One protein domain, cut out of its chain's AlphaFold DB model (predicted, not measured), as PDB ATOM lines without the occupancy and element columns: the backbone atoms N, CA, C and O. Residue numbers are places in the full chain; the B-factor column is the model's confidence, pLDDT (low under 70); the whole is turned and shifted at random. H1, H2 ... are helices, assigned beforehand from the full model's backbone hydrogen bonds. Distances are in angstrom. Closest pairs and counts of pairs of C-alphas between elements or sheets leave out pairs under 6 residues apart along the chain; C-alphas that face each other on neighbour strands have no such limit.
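What this domain is: This is residues 5 to 159 and 171 to 219 of the 526 residues of the protein "ARAD1C43758p" of Blastobotrys adeninivorans (UniProt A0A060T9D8). A long rod is built on one helix, H7, which runs along most of its length as the core; H3 packs on the first part of H7, while H5, H8 and H9 pack on later parts, an up-and-down bundle of five helices, each running against the one before. The short helices H1, H2 and H6 lie around the end where H7 begins, and H4 crosses H5. There are 204 printed residues, with nine named helices, H1 to H9, and no named strand: all helix. The whole is loose, with a radius of gyration of the C-alphas of 21.7 A, and spans 74 by 31 by 29 A.

How they stand to each other: H1, residues 5 to 10, touches the hub H7, residues 114 to 159; the closest C-alphas, Val 5 and Val 117, are 6.6 A apart. H2, residues 16 to 23, and H3, residues 29 to 52, form a hairpin (closest C-alphas Cys 23 and Ala 32, 4.9 A). H3 touches residues 114 to 136 of H7 at a shallow tilt of 26 degrees, the same way (Leu 42 and Ile 125, 5.3 A). H4, residues 55 to 61, touches H5, residues 71 to 93, about perpendicular at 80 degrees. H5 touches H7 opposite ways; their closest C-alphas, Ala 77 and Ser 143, are 4.3 A apart. H6, residues 97 to 103, forms a hairpin with H7. H8, residues 171 to 189, and H9, residues 193 to 219, form a hairpin and touch H7. Every O i to N i+4 pair is within hydrogen-bond range but in H6, with 1 of 3, beside 2 of 4 O i to N i+3 pairs.

Where its parts are: H7 is 66.6 A long, from C-alpha 114 at (235.112, 241.152, 238.948) to C-alpha 159 at (197.956, 186.544, 247.365).

The domain as a whole: Residues 160 to 170 are not printed; C-alphas 159 and 171 are 12.5 A apart. Nineteen printed residues, among them 99 to 112, have pLDDT under 70.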
ATOM      1  N   VAL A   5     230.950 245.368 246.695       67.19
ATOM      2  CA  VAL A   5     231.131 243.947 246.370       67.19
ATOM      3  C   VAL A   5     230.943 243.088 247.615       67.19
ATOM      4  O   VAL A   5     230.143 242.159 247.592       67.19
ATOM      5  N   LEU A   6     231.634 243.392 248.717       68.00
ATOM      6  CA  LEU A   6     231.521 242.604 249.949       68.00
ATOM      7  C   LEU A   6     230.132 242.719 250.588       68.00
ATOM      8  O   LEU A   6     229.634 241.729 251.117       68.00
ATOM      9  N   GLU A   7     229.487 243.884 250.499       71.81
ATOM     10  CA  GLU A   7     228.108 244.062 250.957       71.81
ATOM     11  C   GLU A   7     227.139 243.202 250.130       71.81
ATOM     12  O   GLU A   7     226.335 242.467 250.704       71.81
ATOM     13  N   LEU A   8     227.268 243.189 248.798       70.69
ATOM     14  CA  LEU A   8     226.429 242.351 247.938       70.69
ATOM     15  C   LEU A   8     226.666 240.853 248.147       70.69
ATOM     16  O   LEU A   8     225.727 240.063 248.236       70.69
ATOM     17  N   LEU A   9     227.929 240.456 248.280       68.44
ATOM     18  CA  LEU A   9     228.320 239.072 248.530       68.44
ATOM     19  C   LEU A   9     227.999 238.596 249.954       68.44
ATOM     20  O   LEU A   9     228.050 237.389 250.204       68.44
ATOM     21  N   ALA A  10     227.611 239.495 250.864       72.06
ATOM     22  CA  ALA A  10     227.058 239.159 252.173       72.06
ATOM     23  C   ALA A  10     225.523 238.989 252.166       72.06
ATOM     24  O   ALA A  10     224.986 238.320 253.049       72.06
ATOM     25  N   GLN A  11     224.799 239.539 251.182       79.56
ATOM     26  CA  GLN A  11     223.333 239.447 251.130       79.56
ATOM     27  C   GLN A  11     222.867 238.020 250.790       79.56
ATOM     28  O   GLN A  11     223.334 237.455 249.799       79.56
ATOM     29  N   PRO A  12     221.933 237.409 251.544       73.06
ATOM     30  CA  PRO A  12     221.483 236.037 251.281       73.06
ATOM     31  C   PRO A  12     220.758 235.901 249.934       73.06
ATOM     32  O   PRO A  12     220.889 234.879 249.269       73.06
ATOM     33  N   GLN A  13     220.060 236.951 249.493       80.19
ATOM     34  CA  GLN A  13     219.470 237.059 248.161       80.19
ATOM     35  C   GLN A  13     220.102 238.250 247.441       80.19
ATOM     36  O   GLN A  13     220.168 239.335 248.008       80.19
ATOM     37  N   ILE A  14     220.563 238.032 246.210       85.25
ATOM     38  CA  ILE A  14     221.101 239.071 245.325       85.25
ATOM     39  C   ILE A  14     220.070 239.284 244.215       85.25
ATOM     40  O   ILE A  14     219.619 238.299 243.626       85.25
ATOM     41  N   THR A  15     219.683 240.525 243.916       88.25
ATOM     42  CA  THR A  15     218.714 240.797 242.841       88.25
ATOM     43  C   THR A  15     219.394 241.037 241.491       88.25
ATOM     44  O   THR A  15     220.585 241.344 241.404       88.25
ATOM     45  N   THR A  16     218.623 240.955 240.404       88.44
ATOM     46  CA  THR A  16     219.114 241.309 239.061       88.44
ATOM     47  C   THR A  16     219.553 242.771 238.980       88.44
ATOM     48  O   THR A  16     220.563 243.062 238.344       88.44
ATOM     49  N   GLU A  17     218.843 243.689 239.651       88.19
ATOM     50  CA  GLU A  17     219.221 245.109 239.685       88.19
ATOM     51  C   GLU A  17     220.586 245.317 240.337       88.19
ATOM     52  O   GLU A  17     221.371 246.141 239.873       88.19
ATOM     53  N   ASP A  18     220.876 244.567 241.395       87.38
ATOM     54  CA  ASP A  18     222.148 244.655 242.101       87.38
ATOM     55  C   ASP A  18     223.317 244.202 241.225       87.38
ATOM     56  O   ASP A  18     224.341 244.883 241.141       87.38
ATOM     57  N   ILE A  19     223.143 243.086 240.511       88.81
ATOM     58  CA  ILE A  19     224.132 242.582 239.554       88.81
ATOM     59  C   ILE A  19     224.298 243.536 238.373       88.81
ATOM     60  O   ILE A  19     225.427 243.769 237.949       88.81
ATOM     61  N   ASP A  20     223.224 244.136 237.856       88.31
ATOM     62  CA  ASP A  20     223.321 245.125 236.779       88.31
ATOM     63  C   ASP A  20     224.049 246.403 237.232       88.31
ATOM     64  O   ASP A  20     224.905 246.904 236.496       88.31
ATOM     65  N   ARG A  21     223.786 246.895 238.453       87.31
ATOM     66  CA  ARG A  21     224.514 248.025 239.061       87.31
ATOM     67  C   ARG A  21     225.991 247.698 239.270       87.31
ATOM     68  O   ARG A  21     226.838 248.522 238.942       87.31
ATOM     69  N   LEU A  22     226.300 246.502 239.769       84.88
ATOM     70  CA  LEU A  22     227.671 246.044 239.984       84.88
ATOM     71  C   LEU A  22     228.429 245.899 238.655       84.88
ATOM     72  O   LEU A  22     229.519 246.446 238.494       84.88
ATOM     73  N   CYS A  23     227.818 245.251 237.664       86.75
ATOM     74  CA  CYS A  23     228.393 245.076 236.332       86.75
ATOM     75  C   CYS A  23     228.650 246.405 235.608       86.75
ATOM     76  O   CYS A  23     229.588 246.492 234.823       86.75
ATOM     77  N   ALA A  24     227.862 247.449 235.887       86.94
ATOM     78  CA  ALA A  24     228.092 248.791 235.353       86.94
ATOM     79  C   ALA A  24     229.362 249.474 235.907       86.94
ATOM     80  O   ALA A  24     229.765 250.511 235.380       86.94
ATOM     81  N   THR A  25     229.997 248.917 236.946       83.81
ATOM     82  CA  THR A  25     231.278 249.414 237.481       83.81
ATOM     83  C   THR A  25     232.507 248.756 236.838       83.81
ATOM     84  O   THR A  25     233.614 249.284 236.962       83.81
ATOM     85  N   PHE A  26     232.339 247.632 236.130       82.38
ATOM     86  CA  PHE A  26     233.443 246.925 235.480       82.38
ATOM     87  C   PHE A  26     233.870 247.613 234.176       82.38
ATOM     88  O   PHE A  26     233.045 248.082 233.394       82.38
ATOM     89  N   GLN A  27     235.183 247.655 233.932       82.94
ATOM     90  CA  GLN A  27     235.756 248.279 232.730       82.94
ATOM     91  C   GLN A  27     235.742 247.348 231.506       82.94
ATOM     92  O   GLN A  27     235.713 247.834 230.377       82.94
ATOM     93  N   ASP A  28     235.758 246.028 231.720       80.88
ATOM     94  CA  ASP A  28     235.683 245.021 230.658       80.88
ATOM     95  C   ASP A  28     234.246 244.471 230.537       80.88
ATOM     96  O   ASP A  28     233.747 243.857 231.490       80.88
ATOM     97  N   PRO A  29     233.565 244.634 229.384       82.88
ATOM     98  CA  PRO A  29     232.232 244.078 229.179       82.88
ATOM     99  C   PRO A  29     232.191 242.544 229.251       82.88
ATOM    100  O   PRO A  29     231.148 242.001 229.604       82.88
ATOM    101  N   LYS A  30     233.295 241.831 228.977       79.94
ATOM    102  CA  LYS A  30     233.328 240.361 229.095       79.94
ATOM    103  C   LYS A  30     233.166 239.909 230.542       79.94
ATOM    104  O   LYS A  30     232.357 239.033 230.820       79.94
ATOM    105  N   GLN A  31     233.869 240.563 231.466       78.19
ATOM    106  CA  GLN A  31     233.770 240.283 232.901       78.19
ATOM    107  C   GLN A  31     232.346 240.534 233.424       78.19
ATOM    108  O   GLN A  31     231.830 239.759 234.227       78.19
ATOM    109  N   ALA A  32     231.683 241.583 232.924       81.50
ATOM    110  CA  ALA A  32     230.274 241.845 233.205       81.50
ATOM    111  C   ALA A  32     229.343 240.749 232.652       81.50
ATOM    112  O   ALA A  32     228.428 240.320 233.356       81.50
ATOM    113  N   ASP A  33     229.568 240.271 231.427       81.94
ATOM    114  CA  ASP A  33     228.779 239.181 230.842       81.94
ATOM    115  C   ASP A  33     228.971 237.855 231.600       81.94
ATOM    116  O   ASP A  33     227.981 237.186 231.903       81.94
ATOM    117  N   ASP A  34     230.200 237.503 231.987       79.94
ATOM    118  CA  ASP A  34     230.494 236.275 232.736       79.94
ATOM    119  C   ASP A  34     229.853 236.296 234.141       79.94
ATOM    120  O   ASP A  34     229.224 235.315 234.556       79.94
ATOM    121  N   VAL A  35     229.897 237.438 234.845       85.06
ATOM    122  CA  VAL A  35     229.181 237.646 236.121       85.06
ATOM    123  C   VAL A  35     227.662 237.526 235.939       85.06
ATOM    124  O   VAL A  35     226.992 236.880 236.751       85.06
ATOM    125  N   LYS A  36     227.097 238.066 234.851       86.44
ATOM    126  CA  LYS A  36     225.662 237.924 234.536       86.44
ATOM    127  C   LYS A  36     225.272 236.490 234.182       86.44
ATOM    128  O   LYS A  36     224.164 236.075 234.522       86.44
ATOM    129  N   ILE A  37     226.138 235.726 233.518       86.94
ATOM    130  CA  ILE A  37     225.909 234.303 233.229       86.94
ATOM    131  C   ILE A  37     225.911 233.498 234.532       86.94
ATOM    132  O   ILE A  37     224.951 232.769 234.786       86.94
ATOM    133  N   ALA A  38     226.918 233.688 235.392       87.12
ATOM    134  CA  ALA A  38     226.979 233.046 236.704       87.12
ATOM    135  C   ALA A  38     225.731 233.365 237.547       87.12
ATOM    136  O   ALA A  38     225.097 232.459 238.088       87.12
ATOM    137  N   PHE A  39     225.300 234.629 237.582       90.00
ATOM    138  CA  PHE A  39     224.080 235.011 238.289       90.00
ATOM    139  C   PHE A  39     222.812 234.332 237.738       90.00
ATOM    140  O   PHE A  39     221.988 233.874 238.523       90.00
ATOM    141  N   ARG A  40     222.654 234.183 236.413       91.06
ATOM    142  CA  ARG A  40     221.502 233.456 235.830       91.06
ATOM    143  C   ARG A  40     221.483 231.971 236.196       91.06
ATOM    144  O   ARG A  40     220.400 231.410 236.366       91.06
ATOM    145  N   ILE A  41     222.655 231.341 236.301       90.38
ATOM    146  CA  ILE A  41     222.777 229.957 236.779       90.38
ATOM    147  C   ILE A  41     222.328 229.894 238.243       90.38
ATOM    148  O   ILE A  41     221.463 229.087 238.571       90.38
ATOM    149  N   LEU A  42     222.831 230.795 239.095       91.44
ATOM    150  CA  LEU A  42     222.450 230.881 240.507       91.44
ATOM    151  C   LEU A  42     220.941 231.124 240.703       91.44
ATOM    152  O   LEU A  42     220.315 230.425 241.491       91.44
ATOM    153  N   ASP A  43     220.342 232.061 239.965       92.19
ATOM    154  CA  ASP A  43     218.896 232.333 240.002       92.19
ATOM    155  C   ASP A  43     218.066 231.113 239.566       92.19
ATOM    156  O   ASP A  43     217.045 230.795 240.173       92.19
ATOM    157  N   THR A  44     218.526 230.375 238.552       93.38
ATOM    158  CA  THR A  44     217.831 229.166 238.087       93.38
ATOM    159  C   THR A  44     217.955 228.018 239.094       93.38
ATOM    160  O   THR A  44     216.954 227.357 239.362       93.38
ATOM    161  N   LEU A  45     219.125 227.827 239.720       94.31
ATOM    162  CA  LEU A  45     219.304 226.868 240.818       94.31
ATOM    163  C   LEU A  45     218.420 227.214 242.022       94.31
ATOM    164  O   LEU A  45     217.712 226.345 242.519       94.31
ATOM    165  N   ASN A  46     218.398 228.482 242.444       94.25
ATOM    166  CA  ASN A  46     217.529 228.949 243.527       94.25
ATOM    167  C   ASN A  46     216.050 228.701 243.205       94.25
ATOM    168  O   ASN A  46     215.305 228.262 244.071       94.25
ATOM    169  N   ARG A  47     215.624 228.914 241.952       95.19
ATOM    170  CA  ARG A  47     214.251 228.631 241.513       95.19
ATOM    171  C   ARG A  47     213.905 227.143 241.596       95.19
ATOM    172  O   ARG A  47     212.792 226.815 241.992       95.19
ATOM    173  N   TYR A  48     214.837 226.256 241.244       96.75
ATOM    174  CA  TYR A  48     214.655 224.808 241.387       96.75
ATOM    175  C   TYR A  48     214.670 224.367 242.858       96.75
ATOM    176  O   TYR A  48     213.882 223.501 243.222       96.75
ATOM    177  N   LEU A  49     215.458 225.016 243.721       95.31
ATOM    178  CA  LEU A  49     215.420 224.793 245.170       95.31
ATOM    179  C   LEU A  49     214.095 225.277 245.794       95.31
ATOM    180  O   LEU A  49     213.497 224.578 246.601       95.31
ATOM    181  N   THR A  50     213.550 226.416 245.358       95.50
ATOM    182  CA  THR A  50     212.191 226.839 245.755       95.50
ATOM    183  C   THR A  50     211.110 225.890 245.211       95.50
ATOM    184  O   THR A  50     210.038 225.763 245.798       95.50
ATOM    185  N   GLU A  51     211.361 225.191 244.099       95.56
ATOM    186  CA  GLU A  51     210.441 224.170 243.586       95.56
ATOM    187  C   GLU A  51     210.437 222.903 244.460       95.56
ATOM    188  O   GLU A  51     209.370 222.317 244.658       95.56
ATOM    189  N   THR A  52     211.572 222.508 245.050       95.62
ATOM    190  CA  THR A  52     211.619 221.390 246.013       95.62
ATOM    191  C   THR A  52     210.986 221.735 247.370       95.62
ATOM    192  O   THR A  52     210.621 220.832 248.117       95.62
ATOM    193  N   GLU A  53     210.735 223.018 247.650       94.56
ATOM    194  CA  GLU A  53     209.907 223.500 248.773       94.56
ATOM    195  C   GLU A  53     208.398 223.569 248.441       94.56
ATOM    196  O   GLU A  53     207.581 223.958 249.280       94.56
ATOM    197  N   SER A  54     207.986 223.211 247.218       95.81
ATOM    198  CA  SER A  54     206.574 223.251 246.821       95.81
ATOM    199  C   SER A  54     205.731 222.176 247.515       95.81
ATOM    200  O   SER A  54     206.205 221.083 247.828       95.81
ATOM    201  N   TRP A  55     204.426 222.444 247.665       96.81
ATOM    202  CA  TRP A  55     203.481 221.541 248.339       96.81
ATOM    203  C   TRP A  55     203.527 220.091 247.835       96.81
ATOM    204  O   TRP A  55     203.340 219.177 248.627       96.81
ATOM    205  N   THR A  56     203.801 219.849 246.548       95.31
ATOM    206  CA  THR A  56     203.927 218.483 246.018       95.31
ATOM    207  C   THR A  56     205.148 217.739 246.563       95.31
ATOM    208  O   THR A  56     205.052 216.552 246.859       95.31
ATOM    209  N   PHE A  57     206.280 218.423 246.737       95.81
ATOM    210  CA  PHE A  57     207.468 217.838 247.361       95.81
ATOM    211  C   PHE A  57     207.265 217.677 248.874       95.81
ATOM    212  O   PHE A  57     207.546 216.606 249.410       95.81
ATOM    213  N   SER A  58     206.686 218.681 249.548       95.06
ATOM    214  CA  SER A  58     206.357 218.595 250.978       95.06
ATOM    215  C   SER A  58     205.390 217.442 251.271       95.06
ATOM    216  O   SER A  58     205.669 216.605 252.126       95.06
ATOM    217  N   ALA A  59     204.302 217.312 250.509       94.62
ATOM    218  CA  ALA A  59     203.332 216.232 250.681       94.62
ATOM    219  C   ALA A  59     203.935 214.834 250.434       94.62
ATOM    220  O   ALA A  59     203.484 213.874 251.053       94.62
ATOM    221  N   LEU A  60     204.970 214.706 249.586       95.56
ATOM    222  CA  LEU A  60     205.714 213.449 249.435       95.56
ATOM    223  C   LEU A  60     206.640 213.196 250.635       95.56
ATOM    224  O   LEU A  60     206.824 212.047 251.039       95.56
ATOM    225  N   SER A  61     207.231 214.249 251.211       93.19
ATOM    226  CA  SER A  61     208.076 214.122 252.404       93.19
ATOM    227  C   SER A  61     207.306 213.638 253.639       93.19
ATOM    228  O   SER A  61     207.846 212.874 254.435       93.19
ATOM    229  N   GLU A  62     206.023 213.993 253.737       93.56
ATOM    230  CA  GLU A  62     205.118 213.645 254.840       93.56
ATOM    231  C   GLU A  62     204.438 212.260 254.702       93.56
ATOM    232  O   GLU A  62     203.562 211.922 255.501       93.56
ATOM    233  N   VAL A  63     204.804 211.438 253.707       93.12
ATOM    234  CA  VAL A  63     204.197 210.104 253.519       93.12
ATOM    235  C   VAL A  63     204.600 209.144 254.644       93.12
ATOM    236  O   VAL A  63     205.750 208.715 254.744       93.12
ATOM    237  N   ASP A  64     203.618 208.753 255.461       91.88
ATOM    238  CA  ASP A  64     203.770 207.749 256.517       91.88
ATOM    239  C   ASP A  64     203.642 206.321 255.959       91.88
ATOM    240  O   ASP A  64     202.542 205.812 255.703       91.88
ATOM    241  N   PHE A  65     204.789 205.653 255.819       91.00
ATOM    242  CA  PHE A  65     204.890 204.274 255.345       91.00
ATOM    243  C   PHE A  65     204.218 203.249 256.270       91.00
ATOM    244  O   PHE A  65     203.845 202.179 255.785       91.00
ATOM    245  N   GLU A  66     203.991 203.534 257.558       88.19
ATOM    246  CA  GLU A  66     203.278 202.608 258.449       88.19
ATOM    247  C   GLU A  66     201.799 202.450 258.056       88.19
ATOM    248  O   GLU A  66     201.191 201.397 258.304       88.19
ATOM    249  N   THR A  67     201.224 203.443 257.369       87.19
ATOM    250  CA  THR A  67     199.842 203.412 256.868       87.19
ATOM    251  C   THR A  67     199.663 202.507 255.637       87.19
ATOM    252  O   THR A  67     200.588 201.852 255.149       87.19
ATOM    253  N   GLN A  68     198.423 202.352 255.159       85.50
ATOM    254  CA  GLN A  68     198.168 201.673 253.884       85.50
ATOM    255  C   GLN A  68     198.533 202.601 252.723       85.50
ATOM    256  O   GLN A  68     198.125 203.758 252.733       85.50
ATOM    257  N   ALA A  69     199.241 202.075 251.719       87.38
ATOM    258  CA  ALA A  69     199.571 202.811 250.504       87.38
ATOM    259  C   ALA A  69     198.295 203.354 249.838       87.38
ATOM    260  O   ALA A  69     197.378 202.586 249.531       87.38
ATOM    261  N   ARG A  70     198.221 204.673 249.630       90.94
ATOM    262  CA  ARG A  70     197.081 205.330 248.976       90.94
ATOM    263  C   ARG A  70     197.441 205.616 247.521       90.94
ATOM    264  O   ARG A  70     198.567 206.011 247.235       90.94
ATOM    265  N   GLN A  71     196.465 205.524 246.614       91.88
ATOM    266  CA  GLN A  71     196.677 205.881 245.203       91.88
ATOM    267  C   GLN A  71     197.213 207.314 245.043       91.88
ATOM    268  O   GLN A  71     198.096 207.551 244.231       91.88
ATOM    269  N   PHE A  72     196.744 208.245 245.879       93.50
ATOM    270  CA  PHE A  72     197.230 209.626 245.903       93.50
ATOM    271  C   PHE A  72     198.745 209.731 246.164       93.50
ATOM    272  O   PHE A  72     199.412 210.541 245.525       93.50
ATOM    273  N   ASP A  73     199.298 208.904 247.059       94.56
ATOM    274  CA  ASP A  73     200.734 208.923 247.369       94.56
ATOM    275  C   ASP A  73     201.550 208.389 246.183       94.56
ATOM    276  O   ASP A  73     202.603 208.934 245.854       94.56
ATOM    277  N   LEU A  74     201.033 207.360 245.499       95.88
ATOM    278  CA  LEU A  74     201.617 206.822 244.270       95.88
ATOM    279  C   LEU A  74     201.592 207.853 243.132       95.88
ATOM    280  O   LEU A  74     202.625 208.085 242.502       95.88
ATOM    281  N   ASP A  75     200.453 208.506 242.889       96.44
ATOM    282  CA  ASP A  75     200.320 209.546 241.863       96.44
ATOM    283  C   ASP A  75     201.317 210.692 242.121       96.44
ATOM    284  O   ASP A  75     202.012 211.153 241.208       96.44
ATOM    285  N   LEU A  76     201.452 211.102 243.387       95.94
ATOM    286  CA  LEU A  76     202.405 212.120 243.820       95.94
ATOM    287  C   LEU A  76     203.862 211.678 243.611       95.94
ATOM    288  O   LEU A  76     204.657 212.430 243.049       95.94
ATOM    289  N   ALA A  77     204.206 210.444 243.987       97.00
ATOM    290  CA  ALA A  77     205.525 209.848 243.776       97.00
ATOM    291  C   ALA A  77     205.888 209.681 242.287       97.00
ATOM    292  O   ALA A  77     207.061 209.750 241.911       97.00
ATOM    293  N   VAL A  78     204.909 209.469 241.402       96.94
ATOM    294  CA  VAL A  78     205.141 209.466 239.949       96.94
ATOM    295  C   VAL A  78     205.496 210.870 239.458       96.94
ATOM    296  O   VAL A  78     206.510 211.026 238.774       96.94
ATOM    297  N   VAL A  79     204.710 211.884 239.836       97.25
ATOM    298  CA  VAL A  79     204.914 213.281 239.412       97.25
ATOM    299  C   VAL A  79     206.227 213.849 239.953       97.25
ATOM    300  O   VAL A  79     207.047 214.336 239.173       97.25
ATOM    301  N   VAL A  80     206.448 213.761 241.267       97.62
ATOM    302  CA  VAL A  80     207.645 214.300 241.926       97.62
ATOM    303  C   VAL A  80     208.894 213.556 241.461       97.62
ATOM    304  O   VAL A  80     209.848 214.204 241.047       97.62
ATOM    305  N   GLY A  81     208.871 212.219 241.406       97.44
ATOM    306  CA  GLY A  81     210.008 211.430 240.927       97.44
ATOM    307  C   GLY A  81     210.426 211.800 239.501       97.44
ATOM    308  O   GLY A  81     211.598 212.086 239.265       97.44
ATOM    309  N   SER A  82     209.472 211.886 238.565       97.44
ATOM    310  CA  SER A  82     209.765 212.265 237.175       97.44
ATOM    311  C   SER A  82     210.277 213.706 237.053       97.44
ATOM    312  O   SER A  82     211.199 213.972 236.276       97.44
ATOM    313  N   ARG A  83     209.726 214.644 237.838       97.25
ATOM    314  CA  ARG A  83     210.213 216.029 237.861       97.25
ATOM    315  C   ARG A  83     211.624 216.116 238.440       97.25
ATOM    316  O   ARG A  83     212.453 216.826 237.874       97.25
ATOM    317  N   SER A  84     211.919 215.370 239.503       97.69
ATOM    318  CA  SER A  84     213.245 215.341 240.116       97.69
ATOM    319  C   SER A  84     214.304 214.718 239.208       97.69
ATOM    320  O   SER A  84     215.387 215.279 239.089       97.69
ATOM    321  N   GLU A  85     213.991 213.618 238.515       96.69
ATOM    322  CA  GLU A  85     214.874 213.023 237.499       96.69
ATOM    323  C   GLU A  85     215.189 214.016 236.371       96.69
ATOM    324  O   GLU A  85     216.341 214.138 235.954       96.69
ATOM    325  N   HIS A  86     214.185 214.764 235.904       96.50
ATOM    326  CA  HIS A  86     214.363 215.777 234.866       96.50
ATOM    327  C   HIS A  86     215.241 216.949 235.324       96.50
ATOM    328  O   HIS A  86     216.154 217.338 234.599       96.50
ATOM    329  N   LEU A  87     214.998 217.487 236.526       95.44
ATOM    330  CA  LEU A  87     215.805 218.566 237.104       95.44
ATOM    331  C   LEU A  87     217.252 218.123 237.356       95.44
ATOM    332  O   LEU A  87     218.178 218.854 237.012       95.44
ATOM    333  N   LEU A  88     217.452 216.914 237.892       94.81
ATOM    334  CA  LEU A  88     218.780 216.351 238.141       94.81
ATOM    335  C   LEU A  88     219.546 216.132 236.826       94.81
ATOM    336  O   LEU A  88     220.724 216.476 236.729       94.81
ATOM    337  N   PHE A  89     218.869 215.629 235.788       93.81
ATOM    338  CA  PHE A  89     219.443 215.552 234.445       93.81
ATOM    339  C   PHE A  89     219.836 216.942 233.929       93.81
ATOM    340  O   PHE A  89     220.974 217.120 233.497       93.81
ATOM    341  N   GLU A  90     218.950 217.937 234.021       92.06
ATOM    342  CA  GLU A  90     219.209 219.297 233.539       92.06
ATOM    343  C   GLU A  90     220.450 219.921 234.196       92.06
ATOM    344  O   GLU A  90     221.381 220.290 233.477       92.06
ATOM    345  N   ILE A  91     220.532 219.956 235.532       92.00
ATOM    346  CA  ILE A  91     221.688 220.542 236.236       92.00
ATOM    347  C   ILE A  91     222.983 219.760 235.969       92.00
ATOM    348  O   ILE A  91     224.048 220.367 235.836       92.00
ATOM    349  N   SER A  92     222.905 218.435 235.770       87.81
ATOM    350  CA  SER A  92     224.086 217.630 235.429       87.81
ATOM    351  C   SER A  92     224.700 218.012 234.072       87.81
ATOM    352  O   SER A  92     225.925 217.973 233.922       87.81
ATOM    353  N   THR A  93     223.890 218.462 233.098       87.88
ATOM    354  CA  THR A  93     224.402 218.926 231.791       87.88
ATOM    355  C   THR A  93     225.233 220.203 231.885       87.88
ATOM    356  O   THR A  93     226.130 220.402 231.070       87.88
ATOM    357  N   TRP A  94     225.018 221.041 232.905       84.62
ATOM    358  CA  TRP A  94     225.762 222.294 233.084       84.62
ATOM    359  C   TRP A  94     227.208 222.062 233.553       84.62
ATOM    360  O   TRP A  94     228.031 222.976 233.515       84.62
ATOM    361  N   GLY A  95     227.546 220.840 233.983       79.50
ATOM    362  CA  GLY A  95     228.919 220.438 234.292       79.50
ATOM    363  C   GLY A  95     229.544 221.153 235.494       79.50
ATOM    364  O   GLY A  95     230.769 221.290 235.535       79.50
ATOM    365  N   ILE A  96     228.731 221.590 236.465       81.00
ATOM    366  CA  ILE A  96     229.143 222.392 237.636       81.00
ATOM    367  C   ILE A  96     230.254 221.720 238.470       81.00
ATOM    368  O   ILE A  96     231.141 222.408 238.975       81.00
ATOM    369  N   GLU A  97     230.330 220.388 238.520       72.50
ATOM    370  CA  GLU A  97     231.444 219.677 239.177       72.50
ATOM    371  C   GLU A  97     232.829 219.997 238.565       72.50
ATOM    372  O   GLU A  97     233.840 220.009 239.268       72.50
ATOM    373  N   LYS A  98     232.902 220.363 237.274       73.06
ATOM    374  CA  LYS A  98     234.147 220.842 236.630       73.06
ATOM    375  C   LYS A  98     234.564 222.244 237.099       73.06
ATOM    376  O   LYS A  98     235.642 222.708 236.730       73.06
ATOM    377  N   LEU A  99     233.700 222.942 237.832       67.31
ATOM    378  CA  LEU A  99     233.928 224.268 238.406       67.31
ATOM    379  C   LEU A  99     234.552 224.132 239.806       67.31
ATOM    380  O   LEU A  99     235.553 224.782 240.104       67.31
ATOM    381  N   LYS A 100     234.041 223.189 240.610       66.50
ATOM    382  CA  LYS A 100     234.519 222.815 241.957       66.50
ATOM    383  C   LYS A 100     236.027 222.555 242.006       66.50
ATOM    384  O   LYS A 100     236.734 223.104 242.849       66.50
ATOM    385  N   THR A 101     236.536 221.773 241.053       63.72
ATOM    386  CA  THR A 101     237.962 221.414 240.952       63.72
ATOM    387  C   THR A 101     238.874 222.588 240.594       63.72
ATOM    388  O   THR A 101     240.048 222.567 240.952       63.72
ATOM    389  N   LYS A 102     238.352 223.619 239.919       61.62
ATOM    390  CA  LYS A 102     239.118 224.810 239.514       61.62
ATOM    391  C   LYS A 102     239.161 225.844 240.632       61.62
ATOM    392  O   LYS A 102     240.229 226.355 240.948       61.62
ATOM    393  N   VAL A 103     238.023 226.086 241.283       62.69
ATOM    394  CA  VAL A 103     237.897 227.030 242.408       62.69
ATOM    395  C   VAL A 103     238.778 226.613 243.586       62.69
ATOM    396  O   VAL A 103     239.407 227.465 244.204       62.69
ATOM    397  N   ALA A 104     238.911 225.307 243.843       57.25
ATOM    398  CA  ALA A 104     239.805 224.772 244.872       57.25
ATOM    399  C   ALA A 104     241.298 225.126 244.671       57.25
ATOM    400  O   ALA A 104     242.076 225.020 245.618       57.25
ATOM    401  N   GLY A 105     241.706 225.535 243.462       53.91
ATOM    402  CA  GLY A 105     243.061 226.003 243.153       53.91
ATOM    403  C   GLY A 105     243.246 227.525 243.192       53.91
ATOM    404  O   GLY A 105     244.378 227.991 243.079       53.91
ATOM    405  N   VAL A 106     242.174 228.314 243.340       57.75
ATOM    406  CA  VAL A 106     242.247 229.783 243.296       57.75
ATOM    407  C   VAL A 106     242.633 230.338 244.666       57.75
ATOM    408  O   VAL A 106     241.866 230.279 245.627       57.75
ATOM    409  N   ALA A 107     243.819 230.940 244.750       52.72
ATOM    410  CA  ALA A 107     244.207 231.736 245.906       52.72
ATOM    411  C   ALA A 107     243.398 233.046 245.925       52.72
ATOM    412  O   ALA A 107     243.701 233.982 245.190       52.72
ATOM    413  N   LEU A 108     242.367 233.104 246.772       54.16
ATOM    414  CA  LEU A 108     241.521 234.284 246.983       54.16
ATOM    415  C   LEU A 108     242.314 235.456 247.591       54.16
ATOM    416  O   LEU A 108     242.337 235.661 248.807       54.16
ATOM    417  N   THR A 109     242.954 236.262 246.744       52.28
ATOM    418  CA  THR A 109     243.409 237.608 247.108       52.28
ATOM    419  C   THR A 109     242.220 238.560 247.122       52.28
ATOM    420  O   THR A 109     241.646 238.853 246.079       52.28
ATOM    421  N   TYR A 110     241.862 239.046 248.313       52.12
ATOM    422  CA  TYR A 110     240.746 239.968 248.533       52.12
ATOM    423  C   TYR A 110     241.023 241.354 247.930       52.12
ATOM    424  O   TYR A 110     241.533 242.248 248.605       52.12
ATOM    425  N   TYR A 111     240.634 241.535 246.671       56.22
ATOM    426  CA  TYR A 111     240.434 242.836 246.042       56.22
ATOM    427  C   TYR A 111     238.994 242.926 245.523       56.22
ATOM    428  O   TYR A 111     238.405 241.918 245.143       56.22
ATOM    429  N   SER A 112     238.423 244.132 245.536       62.72
ATOM    430  CA  SER A 112     237.077 244.407 245.013       62.72
ATOM    431  C   SER A 112     237.122 244.456 243.482       62.72
ATOM    432  O   SER A 112     237.165 245.526 242.875       62.72
ATOM    433  N   ASP A 113     237.226 243.284 242.857       72.62
ATOM    434  CA  ASP A 113     237.277 243.124 241.406       72.62
ATOM    435  C   ASP A 113     236.222 242.126 240.896       72.62
ATOM    436  O   ASP A 113     235.537 241.435 241.659       72.62
ATOM    437  N   ALA A 114     236.069 242.059 239.572       73.31
ATOM    438  CA  ALA A 114     235.112 241.152 238.948       73.31
ATOM    439  C   ALA A 114     235.447 239.669 239.197       73.31
ATOM    440  O   ALA A 114     234.541 238.836 239.187       73.31
ATOM    441  N   ALA A 115     236.716 239.328 239.455       77.06
ATOM    442  CA  ALA A 115     237.126 237.960 239.748       77.06
ATOM    443  C   ALA A 115     236.686 237.531 241.157       77.06
ATOM    444  O   ALA A 115     236.211 236.408 241.322       77.06
ATOM    445  N   ALA A 116     236.745 238.414 242.158       78.44
ATOM    446  CA  ALA A 116     236.208 238.169 243.496       78.44
ATOM    447  C   ALA A 116     234.679 238.002 243.473       78.44
ATOM    448  O   ALA A 116     234.154 237.051 244.060       78.44
ATOM    449  N   VAL A 117     233.971 238.860 242.725       80.75
ATOM    450  CA  VAL A 117     232.518 238.750 242.483       80.75
ATOM    451  C   VAL A 117     232.170 237.410 241.842       80.75
ATOM    452  O   VAL A 117     231.331 236.672 242.362       80.75
ATOM    453  N   LEU A 118     232.836 237.071 240.735       83.06
ATOM    454  CA  LEU A 118     232.615 235.822 240.016       83.06
ATOM    455  C   LEU A 118     232.937 234.607 240.895       83.06
ATOM    456  O   LEU A 118     232.141 233.675 240.948       83.06
ATOM    457  N   THR A 119     234.045 234.628 241.641       81.06
ATOM    458  CA  THR A 119     234.423 233.520 242.534       81.06
ATOM    459  C   THR A 119     233.389 233.312 243.637       81.06
ATOM    460  O   THR A 119     233.014 232.175 243.915       81.06
ATOM    461  N   ALA A 120     232.867 234.382 244.237       82.75
ATOM    462  CA  ALA A 120     231.852 234.270 245.278       82.75
ATOM    463  C   ALA A 120     230.476 233.835 244.735       82.75
ATOM    464  O   ALA A 120     229.798 233.032 245.380       82.75
ATOM    465  N   LEU A 121     230.084 234.276 243.531       86.25
ATOM    466  CA  LEU A 121     228.921 233.719 242.827       86.25
ATOM    467  C   LEU A 121     229.110 232.226 242.539       86.25
ATOM    468  O   LEU A 121     228.199 231.443 242.779       86.25
ATOM    469  N   VAL A 122     230.295 231.813 242.089       86.81
ATOM    470  CA  VAL A 122     230.614 230.405 241.825       86.81
ATOM    471  C   VAL A 122     230.591 229.559 243.102       86.81
ATOM    472  O   VAL A 122     230.043 228.460 243.083       86.81
ATOM    473  N   LEU A 123     231.105 230.059 244.228       85.69
ATOM    474  CA  LEU A 123     231.000 229.374 245.523       85.69
ATOM    475  C   LEU A 123     229.537 229.206 245.965       85.69
ATOM    476  O   LEU A 123     229.169 228.137 246.453       85.69
ATOM    477  N   ARG A 124     228.682 230.211 245.731       88.62
ATOM    478  CA  ARG A 124     227.231 230.098 245.958       88.62
ATOM    479  C   ARG A 124     226.573 229.087 245.021       88.62
ATOM    480  O   ARG A 124     225.799 228.268 245.495       88.62
ATOM    481  N   ILE A 125     226.909 229.095 243.727       90.81
ATOM    482  CA  ILE A 125     226.433 228.105 242.745       90.81
ATOM    483  C   ILE A 125     226.781 226.689 243.209       90.81
ATOM    484  O   ILE A 125     225.916 225.825 243.178       90.81
ATOM    485  N   LEU A 126     228.012 226.458 243.676       89.62
ATOM    486  CA  LEU A 126     228.445 225.155 244.185       89.62
ATOM    487  C   LEU A 126     227.648 224.717 245.425       89.62
ATOM    488  O   LEU A 126     227.235 223.564 245.478       89.62
ATOM    489  N   SER A 127     227.396 225.626 246.374       89.56
ATOM    490  CA  SER A 127     226.596 225.337 247.576       89.56
ATOM    491  C   SER A 127     225.134 225.024 247.240       89.56
ATOM    492  O   SER A 127     224.610 223.994 247.648       89.56
ATOM    493  N   VAL A 128     224.478 225.880 246.447       92.44
ATOM    494  CA  VAL A 128     223.071 225.679 246.060       92.44
ATOM    495  C   VAL A 128     222.925 224.437 245.174       92.44
ATOM    496  O   VAL A 128     221.929 223.730 245.279       92.44
ATOM    497  N   HIS A 129     223.924 224.123 244.338       93.00
ATOM    498  CA  HIS A 129     223.946 222.888 243.553       93.00
ATOM    499  C   HIS A 129     223.997 221.641 244.442       93.00
ATOM    500  O   HIS A 129     223.205 220.733 244.211       93.00
ATOM    501  N   SER A 130     224.881 221.580 245.450       90.94
ATOM    502  CA  SER A 130     224.940 220.416 246.351       90.94
ATOM    503  C   SER A 130     223.654 220.241 247.159       90.94
ATOM    504  O   SER A 130     223.168 219.119 247.292       90.94
ATOM    505  N   ASP A 131     223.068 221.341 247.639       92.69
ATOM    506  CA  ASP A 131     221.825 221.303 248.415       92.69
ATOM    507  C   ASP A 131     220.640 220.844 247.544       92.69
ATOM    508  O   ASP A 131     219.857 219.980 247.946       92.69
ATOM    509  N   LEU A 132     220.540 221.370 246.316       95.44
ATOM    510  CA  LEU A 132     219.528 220.971 245.337       95.44
ATOM    511  C   LEU A 132     219.701 219.508 244.909       95.44
ATOM    512  O   LEU A 132     218.728 218.758 244.907       95.44
ATOM    513  N   GLU A 133     220.917 219.081 244.564       94.25
ATOM    514  CA  GLU A 133     221.200 217.697 244.173       94.25
ATOM    515  C   GLU A 133     220.791 216.716 245.280       94.25
ATOM    516  O   GLU A 133     220.100 215.734 244.997       94.25
ATOM    517  N   LEU A 134     221.126 217.014 246.540       93.25
ATOM    518  CA  LEU A 134     220.727 216.201 247.686       93.25
ATOM    519  C   LEU A 134     219.198 216.112 247.823       93.25
ATOM    520  O   LEU A 134     218.663 215.008 247.959       93.25
ATOM    521  N   GLN A 135     218.478 217.240 247.741       95.38
ATOM    522  CA  GLN A 135     217.011 217.236 247.817       95.38
ATOM    523  C   GLN A 135     216.365 216.459 246.659       95.38
ATOM    524  O   GLN A 135     215.421 215.696 246.882       95.38
ATOM    525  N   LEU A 136     216.889 216.583 245.435       96.88
ATOM    526  CA  LEU A 136     216.398 215.836 244.275       96.88
ATOM    527  C   LEU A 136     216.660 214.328 244.419       96.88
ATOM    528  O   LEU A 136     215.751 213.531 244.184       96.88
ATOM    529  N   GLN A 137     217.853 213.914 244.861       96.12
ATOM    530  CA  GLN A 137     218.165 212.501 245.119       96.12
ATOM    531  C   GLN A 137     217.279 211.911 246.233       96.12
ATOM    532  O   GLN A 137     216.817 210.768 246.126       96.12
ATOM    533  N   LEU A 138     216.963 212.698 247.267       95.62
ATOM    534  CA  LEU A 138     216.062 212.301 248.348       95.62
ATOM    535  C   LEU A 138     214.601 212.180 247.882       95.62
ATOM    536  O   LEU A 138     213.936 211.192 248.207       95.62
ATOM    537  N   ALA A 139     214.123 213.107 247.048       96.94
ATOM    538  CA  ALA A 139     212.795 213.056 246.437       96.94
ATOM    539  C   ALA A 139     212.627 211.862 245.475       96.94
ATOM    540  O   ALA A 139     211.606 211.169 245.529       96.94
ATOM    541  N   ILE A 140     213.638 211.552 244.649       97.56
ATOM    542  CA  ILE A 140     213.670 210.352 243.784       97.56
ATOM    543  C   ILE A 140     213.625 209.075 244.631       97.56
ATOM    544  O   ILE A 140     212.889 208.132 244.322       97.56
ATOM    545  N   SER A 141     214.382 209.049 245.727       97.38
ATOM    546  CA  SER A 141     214.451 207.893 246.620       97.38
ATOM    547  C   SER A 141     213.122 207.644 247.329       97.38
ATOM    548  O   SER A 141     212.588 206.540 247.234       97.38
ATOM    549  N   ARG A 142     212.516 208.677 247.934       96.44
ATOM    550  CA  ARG A 142     211.149 208.606 248.481       96.44
ATOM    551  C   ARG A 142     210.139 208.154 247.432       96.44
ATOM    552  O   ARG A 142     209.380 207.225 247.686       96.44
ATOM    553  N   SER A 143     210.177 208.742 246.237       97.75
ATOM    554  CA  SER A 143     209.286 208.373 245.130       97.75
ATOM    555  C   SER A 143     209.401 206.890 244.761       97.75
ATOM    556  O   SER A 143     208.400 206.224 244.509       97.75
ATOM    557  N   THR A 144     210.622 206.352 244.757       97.69
ATOM    558  CA  THR A 144     210.891 204.929 244.498       97.69
ATOM    559  C   THR A 144     210.324 204.040 245.607       97.69
ATOM    560  O   THR A 144     209.688 203.028 245.322       97.69
ATOM    561  N   LEU A 145     210.501 204.436 246.868       97.56
ATOM    562  CA  LEU A 145     210.005 203.701 248.032       97.56
ATOM    563  C   LEU A 145     208.466 203.696 248.097       97.56
ATOM    564  O   LEU A 145     207.872 202.656 248.357       97.56
ATOM    565  N   VAL A 146     207.797 204.807 247.776       97.00
ATOM    566  CA  VAL A 146     206.322 204.861 247.709       97.00
ATOM    567  C   VAL A 146     205.773 203.984 246.576       97.00
ATOM    568  O   VAL A 146     204.802 203.255 246.788       97.00
ATOM    569  N   LYS A 147     206.421 203.970 245.400       96.56
ATOM    570  CA  LYS A 147     206.058 203.057 244.299       96.56
ATOM    571  C   LYS A 147     206.125 201.598 244.750       96.56
ATOM    572  O   LYS A 147     205.103 200.915 244.738       96.56
ATOM    573  N   ILE A 148     207.272 201.167 245.286       96.00
ATOM    574  CA  ILE A 148     207.451 199.806 245.817       96.00
ATOM    575  C   ILE A 148     206.422 199.492 246.918       96.00
ATOM    576  O   ILE A 148     205.853 198.407 246.908       96.00
ATOM    577  N   HIS A 149     206.129 200.419 247.841       94.75
ATOM    578  CA  HIS A 149     205.113 200.228 248.889       94.75
ATOM    579  C   HIS A 149     203.726 199.929 248.313       94.75
ATOM    580  O   HIS A 149     203.054 199.014 248.792       94.75
ATOM    581  N   SER A 150     203.317 200.674 247.282       93.62
ATOM    582  CA  SER A 150     202.020 200.511 246.619       93.62
ATOM    583  C   SER A 150     201.925 199.219 245.799       93.62
ATOM    584  O   SER A 150     200.965 198.463 245.950       93.62
ATOM    585  N   GLU A 151     202.952 198.904 245.008       93.12
ATOM    586  CA  GLU A 151     202.987 197.707 244.165       93.12
ATOM    587  C   GLU A 151     203.106 196.433 245.022       93.12
ATOM    588  O   GLU A 151     202.390 195.458 244.794       93.12
ATOM    589  N   LEU A 152     203.923 196.459 246.083       90.62
ATOM    590  CA  LEU A 152     204.026 195.371 247.060       90.62
ATOM    591  C   LEU A 152     202.720 195.176 247.846       90.62
ATOM    592  O   LEU A 152     202.355 194.041 248.154       90.62
ATOM    593  N   ALA A 153     202.003 196.256 248.172       89.25
ATOM    594  CA  ALA A 153     200.694 196.156 248.812       89.25
ATOM    595  C   ALA A 153     199.647 195.505 247.890       89.25
ATOM    596  O   ALA A 153     198.838 194.726 248.391       89.25
ATOM    597  N   SER A 154     199.697 195.764 246.576       87.69
ATOM    598  CA  SER A 154     198.850 195.072 245.591       87.69
ATOM    599  C   SER A 154     199.211 193.591 245.499       87.69
ATOM    600  O   SER A 154     198.379 192.755 245.834       87.69
ATOM    601  N   LEU A 155     200.468 193.261 245.166       85.94
ATOM    602  CA  LEU A 155     200.927 191.878 244.962       85.94
ATOM    603  C   LEU A 155     200.596 190.973 246.155       85.94
ATOM    604  O   LEU A 155     200.048 189.885 245.996       85.94
ATOM    605  N   VAL A 156     200.889 191.431 247.377       82.81
ATOM    606  CA  VAL A 156     200.623 190.624 248.576       82.81
ATOM    607  C   VAL A 156     199.146 190.689 248.997       82.81
ATOM    608  O   VAL A 156     198.666 189.773 249.663       82.81
ATOM    609  N   GLY A 157     198.403 191.720 248.581       75.06
ATOM    610  CA  GLY A 157     196.944 191.774 248.693       75.06
ATOM    611  C   GLY A 157     196.255 190.716 247.826       75.06
ATOM    612  O   GLY A 157     195.373 190.014 248.318       75.06
ATOM    613  N   ASP A 158     196.721 190.539 246.588       68.12
ATOM    614  CA  ASP A 158     196.209 189.545 245.641       68.12
ATOM    615  C   ASP A 158     196.448 188.111 246.153       68.12
ATOM    616  O   ASP A 158     195.522 187.297 246.177       68.12
ATOM    617  N   ILE A 159     197.647 187.821 246.687       62.34
ATOM    618  CA  ILE A 159     197.956 186.544 247.365       62.34
ATOM    619  C   ILE A 159     197.060 186.336 248.603       62.34
ATOM    620  O   ILE A 159     196.566 185.235 248.856       62.34
ATOM    621  N   PRO A 171     203.490 189.629 256.644       83.00
ATOM    622  CA  PRO A 171     204.777 189.773 257.331       83.00
ATOM    623  C   PRO A 171     205.846 190.511 256.515       83.00
ATOM    624  O   PRO A 171     206.595 191.308 257.080       83.00
ATOM    625  N   LEU A 172     205.881 190.289 255.193       86.00
ATOM    626  CA  LEU A 172     206.758 191.008 254.265       86.00
ATOM    627  C   LEU A 172     206.432 192.505 254.237       86.00
ATOM    628  O   LEU A 172     207.314 193.325 254.474       86.00
ATOM    629  N   LEU A 173     205.159 192.860 254.029       88.19
ATOM    630  CA  LEU A 173     204.715 194.253 253.970       88.19
ATOM    631  C   LEU A 173     204.976 194.980 255.297       88.19
ATOM    632  O   LEU A 173     205.427 196.118 255.285       88.19
ATOM    633  N   LYS A 174     204.768 194.327 256.448       88.12
ATOM    634  CA  LYS A 174     205.082 194.922 257.757       88.12
ATOM    635  C   LYS A 174     206.586 195.166 257.949       88.12
ATOM    636  O   LYS A 174     206.958 196.223 258.449       88.12
ATOM    637  N   LYS A 175     207.443 194.215 257.560       89.12
ATOM    638  CA  LYS A 175     208.905 194.401 257.601       89.12
ATOM    639  C   LYS A 175     209.364 195.517 256.664       89.12
ATOM    640  O   LYS A 175     210.203 196.316 257.057       89.12
ATOM    641  N   TYR A 176     208.796 195.570 255.459       93.25
ATOM    642  CA  TYR A 176     209.080 196.609 254.476       93.25
ATOM    643  C   TYR A 176     208.806 198.006 255.048       93.25
ATOM    644  O   TYR A 176     209.690 198.851 255.003       93.25
ATOM    645  N   ARG A 177     207.625 198.226 255.647       92.75
ATOM    646  CA  ARG A 177     207.251 199.520 256.248       92.75
ATOM    647  C   ARG A 177     208.243 199.960 257.320       92.75
ATOM    648  O   ARG A 177     208.870 200.992 257.141       92.75
ATOM    649  N   SER A 178     208.481 199.115 258.328       91.31
ATOM    650  CA  SER A 178     209.433 199.389 259.418       91.31
ATOM    651  C   SER A 178     210.818 199.785 258.894       91.31
ATOM    652  O   SER A 178     211.362 200.814 259.291       91.31
ATOM    653  N   PHE A 179     211.356 198.997 257.956       93.44
ATOM    654  CA  PHE A 179     212.658 199.259 257.349       93.44
ATOM    655  C   PHE A 179     212.678 200.585 256.578       93.44
ATOM    656  O   PHE A 179     213.637 201.343 256.678       93.44
ATOM    657  N   VAL A 180     211.634 200.879 255.797       94.44
ATOM    658  CA  VAL A 180     211.570 202.088 254.965       94.44
ATOM    659  C   VAL A 180     211.349 203.346 255.801       94.44
ATOM    660  O   VAL A 180     212.029 204.342 255.563       94.44
ATOM    661  N   SER A 181     210.488 203.287 256.820       93.06
ATOM    662  CA  SER A 181     210.318 204.339 257.828       93.06
ATOM    663  C   SER A 181     211.668 204.713 258.457       93.06
ATOM    664  O   SER A 181     212.010 205.894 258.562       93.06
ATOM    665  N   GLN A 182     212.484 203.712 258.810       92.31
ATOM    666  CA  GLN A 182     213.824 203.943 259.342       92.31
ATOM    667  C   GLN A 182     214.817 204.447 258.284       92.31
ATOM    668  O   GLN A 182     215.537 205.407 258.552       92.31
ATOM    669  N   LEU A 183     214.837 203.855 257.085       93.75
ATOM    670  CA  LEU A 183     215.726 204.253 255.990       93.75
ATOM    671  C   LEU A 183     215.548 205.730 255.626       93.75
ATOM    672  O   LEU A 183     216.529 206.463 255.558       93.75
ATOM    673  N   VAL A 184     214.303 206.185 255.466       93.50
ATOM    674  CA  VAL A 184     213.990 207.594 255.184       93.50
ATOM    675  C   VAL A 184     214.444 208.500 256.334       93.50
ATOM    676  O   VAL A 184     215.079 209.522 256.084       93.50
ATOM    677  N   THR A 185     214.206 208.095 257.587       92.38
ATOM    678  CA  THR A 185     214.628 208.864 258.771       92.38
ATOM    679  C   THR A 185     216.151 209.023 258.843       92.38
ATOM    680  O   THR A 185     216.649 210.126 259.072       92.38
ATOM    681  N   GLU A 186     216.919 207.948 258.639       92.19
ATOM    682  CA  GLU A 186     218.386 208.018 258.636       92.19
ATOM    683  C   GLU A 186     218.906 208.831 257.434       92.19
ATOM    684  O   GLU A 186     219.826 209.630 257.608       92.19
ATOM    685  N   MET A 187     218.290 208.725 256.250       92.62
ATOM    686  CA  MET A 187     218.664 209.513 255.063       92.62
ATOM    687  C   MET A 187     218.537 211.026 255.274       92.62
ATOM    688  O   MET A 187     219.420 211.778 254.856       92.62
ATOM    689  N   GLU A 188     217.465 211.477 255.929       90.31
ATOM    690  CA  GLU A 188     217.229 212.898 256.218       90.31
ATOM    691  C   GLU A 188     218.093 213.444 257.356       90.31
ATOM    692  O   GLU A 188     218.471 214.614 257.340       90.31
ATOM    693  N   THR A 189     218.391 212.621 258.364       90.12
ATOM    694  CA  THR A 189     219.065 213.077 259.594       90.12
ATOM    695  C   THR A 189     220.583 212.899 259.577       90.12
ATOM    696  O   THR A 189     221.276 213.438 260.443       90.12
ATOM    697  N   THR A 190     221.124 212.168 258.601       89.44
ATOM    698  CA  THR A 190     222.562 211.891 258.495       89.44
ATOM    699  C   THR A 190     223.344 213.109 257.985       89.44
ATOM    700  O   THR A 190     223.126 213.539 256.857       89.44
ATOM    701  N   PRO A 191     224.333 213.631 258.741       84.00
ATOM    702  CA  PRO A 191     225.111 214.811 258.348       84.00
ATOM    703  C   PRO A 191     226.291 214.498 257.406       84.00
ATOM    704  O   PRO A 191     227.098 215.378 257.116       84.00
ATOM    705  N   PHE A 192     226.454 213.239 256.985       87.12
ATOM    706  CA  PHE A 192     227.580 212.772 256.176       87.12
ATOM    707  C   PHE A 192     227.110 212.314 254.792       87.12
ATOM    708  O   PHE A 192     226.551 211.225 254.652       87.12
ATOM    709  N   GLU A 193     227.426 213.105 253.766       86.19
ATOM    710  CA  GLU A 193     227.097 212.837 252.357       86.19
ATOM    711  C   GLU A 193     227.498 211.419 251.910       86.19
ATOM    712  O   GLU A 193     226.723 210.727 251.254       86.19
ATOM    713  N   SER A 194     228.673 210.925 252.326       87.69
ATOM    714  CA  SER A 194     229.137 209.573 251.976       87.69
ATOM    715  C   SER A 194     228.199 208.467 252.469       87.69
ATOM    716  O   SER A 194     228.013 207.467 251.786       87.69
ATOM    717  N   VAL A 195     227.592 208.654 253.644       88.75
ATOM    718  CA  VAL A 195     226.656 207.695 254.241       88.75
ATOM    719  C   VAL A 195     225.274 207.842 253.588       88.75
ATOM    720  O   VAL A 195     224.621 206.840 253.304       88.75
ATOM    721  N   GLN A 196     224.857 209.063 253.233       90.19
ATOM    722  CA  GLN A 196     223.647 209.277 252.425       90.19
ATOM    723  C   GLN A 196     223.761 208.605 251.044       90.19
ATOM    724  O   GLN A 196     222.806 207.975 250.598       90.19
ATOM    725  N   GLN A 197     224.935 208.637 250.401       91.38
ATOM    726  CA  GLN A 197     225.179 207.920 249.140       91.38
ATOM    727  C   GLN A 197     225.097 206.391 249.286       91.38
ATOM    728  O   GLN A 197     224.556 205.723 248.399       91.38
ATOM    729  N   GLU A 198     225.555 205.824 250.408       91.50
ATOM    730  CA  GLU A 198     225.334 204.406 250.727       91.50
ATOM    731  C   GLU A 198     223.833 204.097 250.886       91.50
ATOM    732  O   GLU A 198     223.339 203.126 250.310       91.50
ATOM    733  N   MET A 199     223.071 204.952 251.574       93.31
ATOM    734  CA  MET A 199     221.617 204.791 251.727       93.31
ATOM    735  C   MET A 199     220.862 204.927 250.393       93.31
ATOM    736  O   MET A 199     219.971 204.124 250.108       93.31
ATOM    737  N   PHE A 200     221.251 205.862 249.520       94.50
ATOM    738  CA  PHE A 200     220.721 205.949 248.156       94.50
ATOM    739  C   PHE A 200     221.011 204.675 247.350       94.50
ATOM    740  O   PHE A 200     220.167 204.240 246.563       94.50
ATOM    741  N   GLN A 201     222.166 204.031 247.558       93.88
ATOM    742  CA  GLN A 201     222.446 202.738 246.936       93.88
ATOM    743  C   GLN A 201     221.539 201.627 247.480       93.88
ATOM    744  O   GLN A 201     220.998 200.860 246.685       93.88
ATOM    745  N   VAL A 202     221.270 201.596 248.790       94.19
ATOM    746  CA  VAL A 202     220.308 200.655 249.396       94.19
ATOM    747  C   VAL A 202     218.907 200.795 248.778       94.19
ATOM    748  O   VAL A 202     218.260 199.782 248.511       94.19
ATOM    749  N   VAL A 203     218.446 202.012 248.459       96.38
ATOM    750  CA  VAL A 203     217.167 202.229 247.746       96.38
ATOM    751  C   VAL A 203     217.194 201.644 246.326       96.38
ATOM    752  O   VAL A 203     216.223 201.012 245.897       96.38
ATOM    753  N   ARG A 204     218.301 201.808 245.587       94.88
ATOM    754  CA  ARG A 204     218.470 201.229 244.238       94.88
ATOM    755  C   ARG A 204     218.492 199.699 244.280       94.88
ATOM    756  O   ARG A 204     217.850 199.056 243.448       94.88
ATOM    757  N   ASP A 205     219.177 199.123 245.263       93.12
ATOM    758  CA  ASP A 205     219.263 197.675 245.460       93.12
ATOM    759  C   ASP A 205     217.899 197.084 245.857       93.12
ATOM    760  O   ASP A 205     217.496 196.050 245.321       93.12
ATOM    761  N   LEU A 206     217.138 197.781 246.709       93.94
ATOM    762  CA  LEU A 206     215.767 197.421 247.083       93.94
ATOM    763  C   LEU A 206     214.805 197.453 245.882       93.94
ATOM    764  O   LEU A 206     214.015 196.528 245.710       93.94
ATOM    765  N   ASN A 207     214.903 198.459 245.008       95.38
ATOM    766  CA  ASN A 207     214.145 198.517 243.751       95.38
ATOM    767  C   ASN A 207     214.513 197.350 242.811       95.38
ATOM    768  O   ASN A 207     213.637 196.661 242.293       95.38
ATOM    769  N   SER A 208     215.809 197.064 242.650       93.50
ATOM    770  CA  SER A 208     216.308 195.921 241.866       93.50
ATOM    771  C   SER A 208     215.817 194.572 242.409       93.50
ATOM    772  O   SER A 208     215.469 193.672 241.642       93.50
ATOM    773  N   MET A 209     215.746 194.430 243.735       90.25
ATOM    774  CA  MET A 209     215.202 193.249 244.402       90.25
ATOM    775  C   MET A 209     213.696 193.112 244.197       90.25
ATOM    776  O   MET A 209     213.221 192.038 243.832       90.25
ATOM    777  N   PHE A 210     212.960 194.204 244.399       93.69
ATOM    778  CA  PHE A 210     211.516 194.230 244.236       93.69
ATOM    779  C   PHE A 210     211.098 193.896 242.799       93.69
ATOM    780  O   PHE A 210     210.199 193.080 242.623       93.69
ATOM    781  N   ARG A 211     211.791 194.429 241.781       93.50
ATOM    782  CA  ARG A 211     211.542 194.076 240.370       93.50
ATOM    783  C   ARG A 211     211.680 192.579 240.108       93.50
ATOM    784  O   ARG A 211     210.767 191.978 239.567       93.50
ATOM    785  N   LYS A 212     212.763 191.947 240.570       90.88
ATOM    786  CA  LYS A 212     212.955 190.489 240.416       90.88
ATOM    787  C   LYS A 212     211.852 189.679 241.102       90.88
ATOM    788  O   LYS A 212     211.447 188.639 240.595       90.88
ATOM    789  N   TYR A 213     211.383 190.145 242.260       87.94
ATOM    790  CA  TYR A 213     210.273 189.526 242.982       87.94
ATOM    791  C   TYR A 213     208.938 189.689 242.231       87.94
ATOM    792  O   TYR A 213     208.194 188.721 242.086       87.94
ATOM    793  N   SER A 214     208.646 190.881 241.698       90.06
ATOM    794  CA  SER A 214     207.410 191.138 240.949       90.06
ATOM    795  C   SER A 214     207.393 190.467 239.570       90.06
ATOM    796  O   SER A 214     206.343 189.986 239.148       90.06
ATOM    797  N   GLU A 215     208.541 190.364 238.895       88.44
ATOM    798  CA  GLU A 215     208.727 189.592 237.659       88.44
ATOM    799  C   GLU A 215     208.392 188.109 237.886       88.44
ATOM    800  O   GLU A 215     207.543 187.570 237.178       88.44
ATOM    801  N   HIS A 216     208.949 187.481 238.933       84.31
ATOM    802  CA  HIS A 216     208.652 186.088 239.302       84.31
ATOM    803  C   HIS A 216     207.149 185.845 239.523       84.31
ATOM    804  O   HIS A 216     206.567 184.921 238.953       84.31
ATOM    805  N   HIS A 217     206.496 186.730 240.281       80.38
ATOM    806  CA  HIS A 217     205.063 186.638 240.564       80.38
ATOM    807  C   HIS A 217     204.197 186.809 239.298       80.38
ATOM    808  O   HIS A 217     203.174 186.136 239.124       80.38
ATOM    809  N   ARG A 218     204.606 187.687 238.368       81.75
ATOM    810  CA  ARG A 218     203.943 187.860 237.061       81.75
ATOM    811  C   ARG A 218     204.166 186.660 236.138       81.75
ATOM    812  O   ARG A 218     203.253 186.321 235.392       81.75
ATOM    813  N   GLU A 219     205.317 185.996 236.184       79.94
ATOM    814  CA  GLU A 219     205.543 184.756 235.426       79.94
ATOM    815  C   GLU A 219     204.696 183.604 235.984       79.94
ATOM    816  O   GLU A 219     203.996 182.933 235.224       79.94
TER     817      GLU A 219